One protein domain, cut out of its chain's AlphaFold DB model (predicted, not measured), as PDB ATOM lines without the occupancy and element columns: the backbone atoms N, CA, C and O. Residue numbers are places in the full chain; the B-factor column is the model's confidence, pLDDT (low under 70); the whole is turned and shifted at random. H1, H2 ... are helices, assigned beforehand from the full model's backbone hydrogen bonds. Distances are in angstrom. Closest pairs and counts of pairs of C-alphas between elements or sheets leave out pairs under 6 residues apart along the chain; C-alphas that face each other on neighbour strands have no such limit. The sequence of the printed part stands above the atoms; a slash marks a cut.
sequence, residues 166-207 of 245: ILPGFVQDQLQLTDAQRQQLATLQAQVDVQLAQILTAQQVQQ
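Overview. This is residues 166 to 207 of the 245 residues of the protein "EF-hand domain-containing protein" of Planctomycetes bacterium (UniProt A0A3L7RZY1). The model looks like an open bracket: one long helix, H2, is the bar, and a short helix stands at each of its ends, H1 at one and H3 at the other, both on the same side of the bar with an empty gap between them. The chain turns at both ends of H2, where residues 174 to 180 and 198 to 203 stand free. The printed part has 42 residues with three named helices, in the order H1, H2, H3, and no named strand; its class is all helix. It is loose, with a radius of gyration of the C-alphas of 12.7 A, and only just elongated, spanning 35 by 17 by 10 A.

Along the chain. The printed part begins at Ile 166. H1 is residues 169 to 174, with C-alpha 169 at (-39.918, 25.326, 1.381). H2 is residues 179 to 199 and measures 30.4 A from C-alpha 179 at (-38.847, 32.889, -8.756) to C-alpha 199. H3 is residues 202 to 207, 8.8 A long, with C-alpha 207 at (-37.731, 4.106, 2.688).

Arrangement. H1 and H2 are close but not clearly touching; their closest C-alphas, those of Gln 172 and Arg 182, are 7.6 A apart. They run opposite ways at a shallow tilt of 33 degrees, only just short of steep. H2 and H3 are close but not clearly touching, with the closest C-alphas, those of Ala 197 and Val 205, 7.8 A apart. Their lines are about perpendicular, at 73 degrees. H1 and H3 are apart. In H1, H2 and H3 every O i to N i+4 pair is within hydrogen-bond range.

Size, cuts and confidence. The two C-alphas farthest apart, those of Gln 176 and Thr 201, are 34.6 A apart. The printed part has no cut, and the links H1 to H2 and H2 to H3 are tight. Mean pLDDT of the printed part is 77.4; residue 200, residues 202 to 204 and residues 206 to 207 are under 70.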
ATOM      1  N   ILE A 166     -32.300  20.675  -0.145       74.38
ATOM      2  CA  ILE A 166     -31.207  21.615   0.168       74.38
ATOM      3  C   ILE A 166     -31.703  22.807   0.990       74.38
ATOM      4  O   ILE A 166     -31.007  23.301   1.876       74.38
ATOM      5  N   LEU A 167     -32.918  23.261   0.694       75.62
ATOM      6  CA  LEU A 167     -33.618  24.275   1.464       75.62
ATOM      7  C   LEU A 167     -35.091  23.876   1.546       75.62
ATOM      8  O   LEU A 167     -35.755  23.875   0.507       75.62
ATOM      9  N   PRO A 168     -35.622  23.567   2.737       78.19
ATOM     10  CA  PRO A 168     -37.033  23.256   2.871       78.19
ATOM     11  C   PRO A 168     -37.880  24.479   2.507       78.19
ATOM     12  O   PRO A 168     -37.488  25.613   2.798       78.19
ATOM     13  N   GLY A 169     -39.040  24.253   1.882       75.25
ATOM     14  CA  GLY A 169     -39.918  25.326   1.381       75.25
ATOM     15  C   GLY A 169     -40.179  26.446   2.397       75.25
ATOM     16  O   GLY A 169     -40.066  27.620   2.063       75.25
ATOM     17  N   PHE A 170     -40.350  26.098   3.677       76.19
ATOM     18  CA  PHE A 170     -40.573  27.086   4.741       76.19
ATOM     19  C   PHE A 170     -39.422  28.098   4.907       76.19
ATOM     20  O   PHE A 170     -39.656  29.242   5.291       76.19
ATOM     21  N   VAL A 171     -38.175  27.705   4.619       78.19
ATOM     22  CA  VAL A 171     -37.011  28.609   4.655       78.19
ATOM     23  C   VAL A 171     -36.954  29.450   3.381       78.19
ATOM     24  O   VAL A 171     -36.533  30.603   3.432       78.19
ATOM     25  N   GLN A 172     -37.415  28.912   2.249       77.56
ATOM     26  CA  GLN A 172     -37.500  29.655   0.986       77.56
ATOM     27  C   GLN A 172     -38.496  30.818   1.092       77.56
ATOM     28  O   GLN A 172     -38.196  31.926   0.636       77.56
ATOM     29  N   ASP A 173     -39.630  30.584   1.759       73.81
ATOM     30  CA  ASP A 173     -40.650  31.599   2.033       73.81
ATOM     31  C   ASP A 173     -40.167  32.621   3.069       73.81
ATOM     32  O   ASP A 173     -40.363  33.827   2.910       73.81
ATOM     33  N   GLN A 174     -39.461  32.159   4.106       74.50
ATOM     34  CA  GLN A 174     -38.905  33.029   5.144       74.50
ATOM     35  C   GLN A 174     -37.793  33.954   4.618       74.50
ATOM     36  O   GLN A 174     -37.666  35.084   5.092       74.50
ATOM     37  N   LEU A 175     -37.021  33.504   3.626       81.50
ATOM     38  CA  LEU A 175     -35.995  34.304   2.948       81.50
ATOM     39  C   LEU A 175     -36.540  35.140   1.780       81.50
ATOM     40  O   LEU A 175     -35.769  35.896   1.191       81.50
ATOM     41  N   GLN A 176     -37.836  35.032   1.456       80.50
ATOM     42  CA  GLN A 176     -38.478  35.733   0.335       80.50
ATOM     43  C   GLN A 176     -37.692  35.574  -0.978       80.50
ATOM     44  O   GLN A 176     -37.416  36.551  -1.678       80.50
ATOM     45  N   LEU A 177     -37.294  34.338  -1.303       79.75
ATOM     46  CA  LEU A 177     -36.561  34.061  -2.541       79.75
ATOM     47  C   LEU A 177     -37.368  34.503  -3.772       79.75
ATOM     48  O   LEU A 177     -38.600  34.452  -3.780       79.75
ATOM     49  N   THR A 178     -36.680  34.925  -4.831       84.88
ATOM     50  CA  THR A 178     -37.315  35.246  -6.118       84.88
ATOM     51  C   THR A 178     -37.625  33.973  -6.913       84.88
ATOM     52  O   THR A 178     -37.047  32.914  -6.658       84.88
ATOM     53  N   ASP A 179     -38.504  34.051  -7.916       83.75
ATOM     54  CA  ASP A 179     -38.847  32.889  -8.756       83.75
ATOM     55  C   ASP A 179     -37.627  32.286  -9.459       83.75
ATOM     56  O   ASP A 179     -37.476  31.065  -9.525       83.75
ATOM     57  N   ALA A 180     -36.697  33.140  -9.889       82.31
ATOM     58  CA  ALA A 180     -35.432  32.709 -10.472       82.31
ATOM     59  C   ALA A 180     -34.575  31.911  -9.468       82.31
ATOM     60  O   ALA A 180     -33.982  30.896  -9.828       82.31
ATOM     61  N   GLN A 181     -34.544  32.320  -8.195       79.69
ATOM     62  CA  GLN A 181     -33.789  31.623  -7.146       79.69
ATOM     63  C   GLN A 181     -34.433  30.284  -6.765       79.69
ATOM     64  O   GLN A 181     -33.724  29.294  -6.568       79.69
ATOM     65  N   ARG A 182     -35.771  30.215  -6.735       81.31
ATOM     66  CA  ARG A 182     -36.508  28.952  -6.547       81.31
ATOM     67  C   ARG A 182     -36.214  27.952  -7.669       81.31
ATOM     68  O   ARG A 182     -35.969  26.778  -7.397       81.31
ATOM     69  N   GLN A 183     -36.155  28.410  -8.919       81.69
ATOM     70  CA  GLN A 183     -35.798  27.562 -10.065       81.69
ATOM     71  C   GLN A 183     -34.354  27.043  -9.997       81.69
ATOM     72  O   GLN A 183     -34.091  25.883 -10.335       81.69
ATOM     73  N   GLN A 184     -33.417  27.867  -9.525       81.38
ATOM     74  CA  GLN A 184     -32.033  27.438  -9.307       81.38
ATOM     75  C   GLN A 184     -31.940  26.362  -8.219       81.38
ATOM     76  O   GLN A 184     -31.255  25.357  -8.419       81.38
ATOM     77  N   LEU A 185     -32.676  26.521  -7.115       82.25
ATOM     78  CA  LEU A 185     -32.757  25.505  -6.062       82.25
ATOM     79  C   LEU A 185     -33.375  24.198  -6.569       82.25
ATOM     80  O   LEU A 185     -32.847  23.133  -6.268       82.25
ATOM     81  N   ALA A 186     -34.425  24.260  -7.391       81.12
ATOM     82  CA  ALA A 186     -35.035  23.073  -7.992       81.12
ATOM     83  C   ALA A 186     -34.079  22.337  -8.949       81.12
ATOM     84  O   ALA A 186     -34.023  21.108  -8.964       81.12
ATOM     85  N   THR A 187     -33.284  23.083  -9.720       84.75
ATOM     86  CA  THR A 187     -32.274  22.499 -10.618       84.75
ATOM     87  C   THR A 187     -31.165  21.809  -9.824       84.75
ATOM     88  O   THR A 187     -30.749  20.702 -10.167       84.75
ATOM     89  N   LEU A 188     -30.707  22.442  -8.742       86.25
ATOM     90  CA  LEU A 188     -29.713  21.865  -7.844       86.25
ATOM     91  C   LEU A 188     -30.265  20.618  -7.129       86.25
ATOM     92  O   LEU A 188     -29.564  19.613  -7.031       86.25
ATOM     93  N   GLN A 189     -31.536  20.651  -6.719       79.81
ATOM     94  CA  GLN A 189     -32.235  19.515  -6.121       79.81
ATOM     95  C   GLN A 189     -32.253  18.301  -7.055       79.81
ATOM     96  O   GLN A 189     -31.888  17.204  -6.645       79.81
ATOM     97  N   ALA A 190     -32.585  18.505  -8.333       82.12
ATOM     98  CA  ALA A 190     -32.603  17.432  -9.323       82.12
ATOM     99  C   ALA A 190     -31.212  16.810  -9.549       82.12
ATOM    100  O   ALA A 190     -31.092  15.601  -9.747       82.12
ATOM    101  N   GLN A 191     -30.142  17.611  -9.499       81.88
ATOM    102  CA  GLN A 191     -28.774  17.090  -9.594       81.88
ATOM    103  C   GLN A 191     -28.401  16.247  -8.372       81.88
ATOM    104  O   GLN A 191     -27.792  15.186  -8.526       81.88
ATOM    105  N   VAL A 192     -28.796  16.686  -7.174       83.38
ATOM    106  CA  VAL A 192     -28.609  15.914  -5.941       83.38
ATOM    107  C   VAL A 192     -29.389  14.604  -6.004       83.38
ATOM    108  O   VAL A 192     -28.817  13.569  -5.680       83.38
ATOM    109  N   ASP A 193     -30.623  14.596  -6.511       76.00
ATOM    110  CA  ASP A 193     -31.419  13.370  -6.659       76.00
ATOM    111  C   ASP A 193     -30.761  12.365  -7.621       76.00
ATOM    112  O   ASP A 193     -30.714  11.166  -7.336       76.00
ATOM    113  N   VAL A 194     -30.180  12.839  -8.730       83.19
ATOM    114  CA  VAL A 194     -29.424  11.989  -9.669       83.19
ATOM    115  C   VAL A 194     -28.179  11.399  -9.006       83.19
ATOM    116  O   VAL A 194     -27.893  10.215  -9.193       83.19
ATOM    117  N   GLN A 195     -27.441  12.187  -8.220       79.44
ATOM    118  CA  GLN A 195     -26.267  11.683  -7.499       79.44
ATOM    119  C   GLN A 195     -26.652  10.733  -6.361       79.44
ATOM    120  O   GLN A 195     -26.005   9.703  -6.169       79.44
ATOM    121  N   LEU A 196     -27.742  11.019  -5.651       73.81
ATOM    122  CA  LEU A 196     -28.276  10.137  -4.624       73.81
ATOM    123  C   LEU A 196     -28.760   8.820  -5.225       73.81
ATOM    124  O   LEU A 196     -28.494   7.791  -4.627       73.81
ATOM    125  N   ALA A 197     -29.361   8.804  -6.417       73.75
ATOM    126  CA  ALA A 197     -29.753   7.566  -7.099       73.75
ATOM    127  C   ALA A 197     -28.559   6.712  -7.577       73.75
ATOM    128  O   ALA A 197     -28.707   5.510  -7.799       73.75
ATOM    129  N   GLN A 198     -27.372   7.310  -7.740       79.50
ATOM    130  CA  GLN A 198     -26.137   6.575  -8.041       79.50
ATOM    131  C   GLN A 198     -25.505   5.946  -6.788       79.50
ATOM    132  O   GLN A 198     -24.775   4.963  -6.906       79.50
ATOM    133  N   ILE A 199     -25.778   6.500  -5.601       74.31
ATOM    134  CA  ILE A 199     -25.201   6.070  -4.314       74.31
ATOM    135  C   ILE A 199     -26.183   5.192  -3.514       74.31
ATOM    136  O   ILE A 199     -25.777   4.231  -2.863       74.31
ATOM    137  N   LEU A 200     -27.475   5.513  -3.565       69.19
ATOM    138  CA  LEU A 200     -28.583   4.850  -2.882       69.19
ATOM    139  C   LEU A 200     -29.495   4.180  -3.910       69.19
ATOM    140  O   LEU A 200     -29.821   4.744  -4.952       69.19
ATOM    141  N   THR A 201     -29.970   2.977  -3.594       76.69
ATOM    142  CA  THR A 201     -30.975   2.304  -4.426       76.69
ATOM    143  C   THR A 201     -32.319   3.036  -4.354       76.69
ATOM    144  O   THR A 201     -32.673   3.608  -3.319       76.69
ATOM    145  N   ALA A 202     -33.125   2.953  -5.419       66.81
ATOM    146  CA  ALA A 202     -34.469   3.546  -5.459       66.81
ATOM    147  C   ALA A 202     -35.349   3.112  -4.266       66.81
ATOM    148  O   ALA A 202     -36.142   3.896  -3.748       66.81
ATOM    149  N   GLN A 203     -35.158   1.883  -3.772       65.62
ATOM    150  CA  GLN A 203     -35.859   1.376  -2.592       65.62
ATOM    151  C   GLN A 203     -35.425   2.056  -1.283       65.62
ATOM    152  O   GLN A 203     -36.262   2.256  -0.407       65.62
ATOM    153  N   GLN A 204     -34.159   2.453  -1.138       68.44
ATOM    154  CA  GLN A 204     -33.663   3.149   0.058       68.44
ATOM    155  C   GLN A 204     -34.117   4.614   0.102       68.44
ATOM    156  O   GLN A 204     -34.476   5.113   1.167       68.44
ATOM    157  N   VAL A 205     -34.180   5.284  -1.054       70.75
ATOM    158  CA  VAL A 205     -34.742   6.643  -1.166       70.75
ATOM    159  C   VAL A 205     -36.225   6.643  -0.780       70.75
ATOM    160  O   VAL A 205     -36.669   7.491  -0.006       70.75
ATOM    161  N   GLN A 206     -36.977   5.634  -1.233       65.31
ATOM    162  CA  GLN A 206     -38.386   5.464  -0.873       65.31
ATOM    163  C   GLN A 206     -38.578   5.175   0.627       65.31
ATOM    164  O   GLN A 206     -39.523   5.679   1.226       65.31
ATOM    165  N   GLN A 207     -37.684   4.397   1.248       65.31
ATOM    166  CA  GLN A 207     -37.731   4.106   2.688       65.31
ATOM    167  C   GLN A 207     -37.458   5.345   3.550       65.31
ATOM    168  O   GLN A 207     -38.068   5.496   4.605       65.31
TER     169      GLN A 207